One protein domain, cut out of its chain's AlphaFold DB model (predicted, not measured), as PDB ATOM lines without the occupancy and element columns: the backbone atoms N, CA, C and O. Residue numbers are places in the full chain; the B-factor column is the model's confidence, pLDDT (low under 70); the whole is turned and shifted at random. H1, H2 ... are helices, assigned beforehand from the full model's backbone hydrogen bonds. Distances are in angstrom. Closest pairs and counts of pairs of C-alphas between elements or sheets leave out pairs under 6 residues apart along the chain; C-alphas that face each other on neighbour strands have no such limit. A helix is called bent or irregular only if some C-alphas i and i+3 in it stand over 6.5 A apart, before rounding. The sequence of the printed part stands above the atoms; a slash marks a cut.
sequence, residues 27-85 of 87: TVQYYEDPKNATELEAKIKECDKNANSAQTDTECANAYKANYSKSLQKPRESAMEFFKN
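Overview. This is residues 27 to 85 of the 87 residues of the protein "EexN family lipoprotein" of Campylobacter jejuni (UniProt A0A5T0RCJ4). One long bent helix, H4, makes the length of this domain: its first arm, H4a, is the core of a small compact body, and residues 71 to 85, which belong to H4, stick out from that body as a free arm. H1 and H2 pack on H4a, and the very short H3 makes a corner with it near its first residues. The printed part has 59 residues with four named helices, H1, H2, H3 and H4 in that order, and no named strand, an all-helix domain. The whole is loose, with a radius of gyration of the C-alphas of 13.7 A, and elongated, spanning 44 by 23 by 16 A.

Arrangement. Start at H1, residues 28 to 32; the next helix, H2, is residues 34 to 47. They touch only at the corner by their tight link, H2 with residues 36 to 40 alone; their closest C-alphas, of Tyr 31 and Leu 40, are 5.7 A apart. H2 is irregular: C-alphas 35 and 38 are 7.8 A apart. After a tight link of five residues comes H3, residues 53 to 56, close to H2 but not clearly touching it, with the C-alphas of Cys 47 and Ser 53 closest at 5.5 A. H4, residues 58 to 85, was assigned as one helix by its hydrogen bonds but is bent: C-alphas 71 and 74 are 6.7 A apart. Its arms, H4a, residues 58 to 71, and H4b, residues 74 to 85, stand at a steep tilt of 36 degrees, only just past shallow. H4 is the hub, touching three helices, each through H4a. H1 touches H4a, closest at the C-alphas of Val 28 and Asn 62, 4.7 A apart. H2 touches H4a at a steep tilt of 59 degrees, opposite ways, with the C-alphas of Cys 47 and Cys 60 closest at 5.8 A. H3 and H4a touch only at the corner, H4a with residues 60 to 64 alone; the C-alphas of Ala 54 and Ala 61 are closest at 4.3 A. H4b is apart from H1, H2 and H3. Every O i to N i+4 pair is within hydrogen-bond range in H1, H4a and H4b, and 8 of 10 are in H2; H3 is too short for such a pair.

Along the chain. Find C-alpha 28 at (150.904, 182.302, 212.725), where H1 begins. H2 runs 19.7 A from Pro 34 to Cys 47. Find C-alpha 58 at (142.412, 177.424, 210.820); from there H4a runs 20.2 A to Ser 71. H4b runs 16.7 A from Lys 74 to C-alpha 85 at (166.987, 197.237, 236.695).

Size, cuts and confidence. The C-alphas of Thr 56 and Asn 85 are the two farthest apart, 44.6 A. Without residues 71 to 85, which stand free, the body spans 26 by 15 by 14 A. The printed part has no cut and no long link. The mean pLDDT of the printed part is 91.9, and no printed residue is under 70.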
ATOM      1  N   THR A  27     149.972 180.955 208.073       95.56
ATOM      2  CA  THR A  27     150.503 180.518 209.365       95.56
ATOM      3  C   THR A  27     150.500 181.652 210.387       95.56
ATOM      4  O   THR A  27     150.378 182.829 210.052       95.56
ATOM      5  N   VAL A  28     150.702 181.308 211.659       96.38
ATOM      6  CA  VAL A  28     150.904 182.302 212.725       96.38
ATOM      7  C   VAL A  28     152.097 183.208 212.397       96.38
ATOM      8  O   VAL A  28     151.988 184.424 212.504       96.38
ATOM      9  N   GLN A  29     153.206 182.628 211.927       95.38
ATOM     10  CA  GLN A  29     154.437 183.355 211.603       95.38
ATOM     11  C   GLN A  29     154.236 184.359 210.467       95.38
ATOM     12  O   GLN A  29     154.859 185.417 210.474       95.38
ATOM     13  N   TYR A  30     153.360 184.047 209.508       95.62
ATOM     14  CA  TYR A  30     152.988 185.001 208.471       95.62
ATOM     15  C   TYR A  30     152.373 186.258 209.096       95.62
ATOM     16  O   TYR A  30     152.816 187.366 208.813       95.62
ATOM     17  N   TYR A  31     151.397 186.095 209.987       95.38
ATOM     18  CA  TYR A  31     150.723 187.223 210.632       95.38
ATOM     19  C   TYR A  31     151.566 187.942 211.692       95.38
ATOM     20  O   TYR A  31     151.303 189.107 211.988       95.38
ATOM     21  N   GLU A  32     152.574 187.280 212.260       94.31
ATOM     22  CA  GLU A  32     153.521 187.904 213.190       94.31
ATOM     23  C   GLU A  32     154.522 188.841 212.489       94.31
ATOM     24  O   GLU A  32     155.067 189.731 213.148       94.31
ATOM     25  N   ASP A  33     154.753 188.699 211.177       94.31
ATOM     26  CA  ASP A  33     155.612 189.623 210.427       94.31
ATOM     27  C   ASP A  33     154.979 191.034 210.399       94.31
ATOM     28  O   ASP A  33     153.848 191.200 209.926       94.31
ATOM     29  N   PRO A  34     155.699 192.088 210.841       93.44
ATOM     30  CA  PRO A  34     155.212 193.467 210.802       93.44
ATOM     31  C   PRO A  34     154.716 193.932 209.425       93.44
ATOM     32  O   PRO A  34     153.831 194.786 209.357       93.44
ATOM     33  N   LYS A  35     155.246 193.373 208.330       95.88
ATOM     34  CA  LYS A  35     154.815 193.677 206.954       95.88
ATOM     35  C   LYS A  35     153.370 193.256 206.681       95.88
ATOM     36  O   LYS A  35     152.724 193.849 205.824       95.88
ATOM     37  N   ASN A  36     152.862 192.282 207.433       95.25
ATOM     38  CA  ASN A  36     151.522 191.722 207.277       95.25
ATOM     39  C   ASN A  36     150.525 192.281 208.310       95.25
ATOM     40  O   ASN A  36     149.398 191.798 208.401       95.25
ATOM     41  N   ALA A  37     150.891 193.322 209.071       93.69
ATOM     42  CA  ALA A  37     150.054 193.873 210.142       93.69
ATOM     43  C   ALA A  37     148.670 194.355 209.666       93.69
ATOM     44  O   ALA A  37     147.674 194.117 210.347       93.69
ATOM     45  N   THR A  38     148.599 194.996 208.496       94.12
ATOM     46  CA  THR A  38     147.326 195.437 207.897       94.12
ATOM     47  C   THR A  38     146.442 194.249 207.532       94.12
ATOM     48  O   THR A  38     145.223 194.301 207.689       94.12
ATOM     49  N   GLU A  39     147.054 193.165 207.060       94.94
ATOM     50  CA  GLU A  39     146.322 191.968 206.674       94.94
ATOM     51  C   GLU A  39     145.815 191.196 207.892       94.94
ATOM     52  O   GLU A  39     144.670 190.752 207.898       94.94
ATOM     53  N   LEU A  40     146.619 191.121 208.957       95.19
ATOM     54  CA  LEU A  40     146.189 190.592 210.247       95.19
ATOM     55  C   LEU A  40     144.964 191.356 210.771       95.19
ATOM     56  O   LEU A  40     143.977 190.737 211.156       95.19
ATOM     57  N   GLU A  41     144.981 192.694 210.750       95.38
ATOM     58  CA  GLU A  41     143.836 193.495 211.210       95.38
ATOM     59  C   GLU A  41     142.573 193.234 210.373       95.38
ATOM     60  O   GLU A  41     141.477 193.092 210.920       95.38
ATOM     61  N   ALA A  42     142.717 193.144 209.047       95.62
ATOM     62  CA  ALA A  42     141.607 192.829 208.155       95.62
ATOM     63  C   ALA A  42     141.045 191.424 208.420       95.62
ATOM     64  O   ALA A  42     139.824 191.269 208.511       95.62
ATOM     65  N   LYS A  43     141.920 190.429 208.610       94.25
ATOM     66  CA  LYS A  43     141.516 189.050 208.890       94.25
ATOM     67  C   LYS A  43     140.819 188.929 210.243       94.25
ATOM     68  O   LYS A  43     139.788 188.279 210.320       94.25
ATOM     69  N   ILE A  44     141.288 189.616 211.287       96.19
ATOM     70  CA  ILE A  44     140.595 189.640 212.589       96.19
ATOM     71  C   ILE A  44     139.174 190.204 212.447       96.19
ATOM     72  O   ILE A  44     138.222 189.569 212.893       96.19
ATOM     73  N   LYS A  45     138.998 191.329 211.737       95.44
ATOM     74  CA  LYS A  45     137.664 191.913 211.481       95.44
ATOM     75  C   LYS A  45     136.742 190.987 210.688       95.44
ATOM     76  O   LYS A  45     135.523 191.064 210.820       95.44
ATOM     77  N   GLU A  46     137.301 190.167 209.805       93.88
ATOM     78  CA  GLU A  46     136.560 189.122 209.102       93.88
ATOM     79  C   GLU A  46     136.147 188.002 210.060       93.88
ATOM     80  O   GLU A  46     134.962 187.671 210.117       93.88
ATOM     81  N   CYS A  47     137.090 187.472 210.839       94.00
ATOM     82  CA  CYS A  47     136.863 186.383 211.786       94.00
ATOM     83  C   CYS A  47     135.854 186.761 212.881       94.00
ATOM     84  O   CYS A  47     135.026 185.930 213.254       94.00
ATOM     85  N   ASP A  48     135.834 188.022 213.321       94.50
ATOM     86  CA  ASP A  48     134.911 188.529 214.348       94.50
ATOM     87  C   ASP A  48     133.436 188.514 213.906       94.50
ATOM     88  O   ASP A  48     132.533 188.592 214.740       94.50
ATOM     89  N   LYS A  49     133.153 188.369 212.603       94.38
ATOM     90  CA  LYS A  49     131.777 188.218 212.094       94.38
ATOM     91  C   LYS A  49     131.160 186.866 212.459       94.38
ATOM     92  O   LYS A  49     129.940 186.728 212.390       94.38
ATOM     93  N   ASN A  50     131.976 185.875 212.822       90.81
ATOM     94  CA  ASN A  50     131.533 184.547 213.233       90.81
ATOM     95  C   ASN A  50     132.154 184.188 214.590       90.81
ATOM     96  O   ASN A  50     133.355 183.957 214.690       90.81
ATOM     97  N   ALA A  51     131.318 184.058 215.624       88.50
ATOM     98  CA  ALA A  51     131.752 183.777 216.995       88.50
ATOM     99  C   ALA A  51     132.566 182.475 217.153       88.50
ATOM    100  O   ALA A  51     133.331 182.345 218.106       88.50
ATOM    101  N   ASN A  52     132.424 181.523 216.226       91.25
ATOM    102  CA  ASN A  52     133.127 180.239 216.259       91.25
ATOM    103  C   ASN A  52     134.267 180.153 215.235       91.25
ATOM    104  O   ASN A  52     134.826 179.074 215.045       91.25
ATOM    105  N   SER A  53     134.639 181.263 214.590       89.19
ATOM    106  CA  SER A  53     135.663 181.298 213.539       89.19
ATOM    107  C   SER A  53     136.990 180.679 213.984       89.19
ATOM    108  O   SER A  53     137.547 179.863 213.265       89.19
ATOM    109  N   ALA A  54     137.446 180.950 215.208       89.38
ATOM    110  CA  ALA A  54     138.667 180.353 215.756       89.38
ATOM    111  C   ALA A  54     138.616 178.815 215.907       89.38
ATOM    112  O   ALA A  54     139.659 178.177 216.012       89.38
ATOM    113  N   GLN A  55     137.420 178.220 215.962       91.06
ATOM    114  CA  GLN A  55     137.229 176.770 216.087       91.06
ATOM    115  C   GLN A  55     137.003 176.103 214.727       91.06
ATOM    116  O   GLN A  55     137.359 174.941 214.546       91.06
ATOM    117  N   THR A  56     136.390 176.821 213.783       90.94
ATOM    118  CA  THR A  56     135.966 176.271 212.487       90.94
ATOM    119  C   THR A  56     136.870 176.673 211.323       90.94
ATOM    120  O   THR A  56     136.736 176.102 210.244       90.94
ATOM    121  N   ASP A  57     137.761 177.646 211.515       92.50
ATOM    122  CA  ASP A  57     138.659 178.187 210.495       92.50
ATOM    123  C   ASP A  57     140.096 178.285 211.043       92.50
ATOM    124  O   ASP A  57     140.404 179.040 211.971       92.50
ATOM    125  N   THR A  58     140.993 177.498 210.445       94.19
ATOM    126  CA  THR A  58     142.412 177.424 210.820       94.19
ATOM    127  C   THR A  58     143.144 178.751 210.622       94.19
ATOM    128  O   THR A  58     144.022 179.092 211.415       94.19
ATOM    129  N   GLU A  59     142.810 179.516 209.583       94.19
ATOM    130  CA  GLU A  59     143.437 180.812 209.327       94.19
ATOM    131  C   GLU A  59     142.982 181.841 210.369       94.19
ATOM    132  O   GLU A  59     143.812 182.587 210.891       94.19
ATOM    133  N   CYS A  60     141.705 181.816 210.768       95.00
ATOM    134  CA  CYS A  60     141.219 182.618 211.893       95.00
ATOM    135  C   CYS A  60     141.896 182.233 213.211       95.00
ATOM    136  O   CYS A  60     142.330 183.114 213.953       95.00
ATOM    137  N   ALA A  61     142.061 180.938 213.492       95.94
ATOM    138  CA  ALA A  61     142.805 180.481 214.665       95.94
ATOM    139  C   ALA A  61     144.248 181.023 214.675       95.94
ATOM    140  O   ALA A  61     144.732 181.516 215.700       95.94
ATOM    141  N   ASN A  62     144.922 180.992 213.521       96.19
ATOM    142  CA  ASN A  62     146.282 181.508 213.371       96.19
ATOM    143  C   ASN A  62     146.348 183.033 213.536       96.19
ATOM    144  O   ASN A  62     147.231 183.528 214.243       96.19
ATOM    145  N   ALA A  63     145.406 183.769 212.942       96.38
ATOM    146  CA  ALA A  63     145.307 185.219 213.064       96.38
ATOM    147  C   ALA A  63     145.070 185.646 214.522       96.38
ATOM    148  O   ALA A  63     145.806 186.484 215.048       96.38
ATOM    149  N   TYR A  64     144.110 185.030 215.225       96.25
ATOM    150  CA  TYR A  64     143.862 185.334 216.639       96.25
ATOM    151  C   TYR A  64     145.081 185.054 217.511       96.25
ATOM    152  O   TYR A  64     145.416 185.867 218.377       96.25
ATOM    153  N   LYS A  65     145.781 183.942 217.264       96.00
ATOM    154  CA  LYS A  65     147.006 183.609 217.991       96.00
ATOM    155  C   LYS A  65     148.094 184.662 217.778       96.00
ATOM    156  O   LYS A  65     148.673 185.120 218.759       96.00
ATOM    157  N   ALA A  66     148.324 185.095 216.538       95.94
ATOM    158  CA  ALA A  66     149.285 186.157 216.235       95.94
ATOM    159  C   ALA A  66     148.898 187.495 216.896       95.94
ATOM    160  O   ALA A  66     149.738 188.168 217.498       95.94
ATOM    161  N   ASN A  67     147.612 187.860 216.852       95.31
ATOM    162  CA  ASN A  67     147.111 189.081 217.486       95.31
ATOM    163  C   ASN A  67     147.302 189.052 219.012       95.31
ATOM    164  O   ASN A  67     147.781 190.022 219.600       95.31
ATOM    165  N   TYR A  68     147.003 187.919 219.650       93.12
ATOM    166  CA  TYR A  68     147.206 187.737 221.086       93.12
ATOM    167  C   TYR A  68     148.692 187.796 221.474       93.12
ATOM    168  O   TYR A  68     149.051 188.503 222.418       93.12
ATOM    169  N   SER A  69     149.574 187.132 220.714       89.69
ATOM    170  CA  SER A  69     151.030 187.221 220.900       89.69
ATOM    171  C   SER A  69     151.513 188.676 220.899       89.69
ATOM    172  O   SER A  69     152.290 189.071 221.770       89.69
ATOM    173  N   LYS A  70     151.010 189.497 219.968       86.00
ATOM    174  CA  LYS A  70     151.349 190.925 219.865       86.00
ATOM    175  C   LYS A  70     150.914 191.715 221.102       86.00
ATOM    176  O   LYS A  70     151.678 192.541 221.600       86.00
ATOM    177  N   SER A  71     149.725 191.448 221.639       84.44
ATOM    178  CA  SER A  71     149.241 192.094 222.868       84.44
ATOM    179  C   SER A  71     150.100 191.763 224.094       84.44
ATOM    180  O   SER A  71     150.223 192.596 224.993       84.44
ATOM    181  N   LEU A  72     150.734 190.585 224.122       85.94
ATOM    182  CA  LEU A  72     151.590 190.139 225.225       85.94
ATOM    183  C   LEU A  72     153.050 190.609 225.140       85.94
ATOM    184  O   LEU A  72     153.765 190.524 226.141       85.94
ATOM    185  N   GLN A  73     153.504 191.139 224.000       81.56
ATOM    186  CA  GLN A  73     154.883 191.629 223.862       81.56
ATOM    187  C   GLN A  73     155.191 192.766 224.844       81.56
ATOM    188  O   GLN A  73     156.195 192.698 225.551       81.56
ATOM    189  N   LYS A  74     154.292 193.751 224.975       80.44
ATOM    190  CA  LYS A  74     154.494 194.899 225.877       80.44
ATOM    191  C   LYS A  74     154.602 194.493 227.359       80.44
ATOM    192  O   LYS A  74     155.574 194.891 228.001       80.44
ATOM    193  N   PRO A  75     153.677 193.684 227.924       83.31
ATOM    194  CA  PRO A  75     153.838 193.158 229.281       83.31
ATOM    195  C   PRO A  75     155.153 192.398 229.485       83.31
ATOM    196  O   PRO A  75     155.799 192.547 230.521       83.31
ATOM    197  N   ARG A  76     155.570 191.601 228.492       82.38
ATOM    198  CA  ARG A  76     156.811 190.822 228.565       82.38
ATOM    199  C   ARG A  76     158.046 191.720 228.624       82.38
ATOM    200  O   ARG A  76     158.928 191.480 229.445       82.38
ATOM    201  N   GLU A  77     158.117 192.725 227.758       85.06
ATOM    202  CA  GLU A  77     159.218 193.693 227.719       85.06
ATOM    203  C   GLU A  77     159.325 194.458 229.037       85.06
ATOM    204  O   GLU A  77     160.400 194.496 229.635       85.06
ATOM    205  N   SER A  78     158.194 194.950 229.549       84.19
ATOM    206  CA  SER A  78     158.139 195.649 230.834       84.19
ATOM    207  C   SER A  78     158.623 194.775 231.998       84.19
ATOM    208  O   SER A  78     159.428 195.221 232.817       84.19
ATOM    209  N   ALA A  79     158.207 193.505 232.051       87.75
ATOM    210  CA  ALA A  79     158.691 192.574 233.068       87.75
ATOM    211  C   ALA A  79     160.209 192.342 232.955       87.75
ATOM    212  O   ALA A  79     160.915 192.360 233.963       87.75
ATOM    213  N   MET A  80     160.737 192.162 231.739       88.31
ATOM    214  CA  MET A  80     162.179 191.991 231.521       88.31
ATOM    215  C   MET A  80     162.987 193.223 231.943       88.31
ATOM    216  O   MET A  80     164.068 193.063 232.510       88.31
ATOM    217  N   GLU A  81     162.492 194.434 231.682       88.88
ATOM    218  CA  GLU A  81     163.124 195.673 232.147       88.88
ATOM    219  C   GLU A  81     163.144 195.761 233.674       88.88
ATOM    220  O   GLU A  81     164.189 196.058 234.254       88.88
ATOM    221  N   PHE A  82     162.033 195.424 234.336       91.25
ATOM    222  CA  PHE A  82     161.967 195.393 235.796       91.25
ATOM    223  C   PHE A  82     163.047 194.481 236.394       91.25
ATOM    224  O   PHE A  82     163.793 194.908 237.275       91.25
ATOM    225  N   PHE A  83     163.194 193.253 235.889       90.56
ATOM    226  CA  PHE A  83     164.203 192.318 236.399       90.56
ATOM    227  C   PHE A  83     165.647 192.747 236.102       90.56
ATOM    228  O   PHE A  83     166.539 192.421 236.881       90.56
ATOM    229  N   LYS A  84     165.899 193.463 234.999       90.31
ATOM    230  CA  LYS A  84     167.238 193.987 234.674       90.31
ATOM    231  C   LYS A  84     167.651 195.145 235.582       90.31
ATOM    232  O   LYS A  84     168.819 195.227 235.935       90.31
ATOM    233  N   ASN A  85     166.708 196.012 235.943       87.50
ATOM    234  CA  ASN A  85     166.987 197.237 236.695       87.50
ATOM    235  C   ASN A  85     167.012 197.035 238.221       87.50
ATOM    236  O   ASN A  85     167.469 197.919 238.937       87.50
TER     237      ASN A  85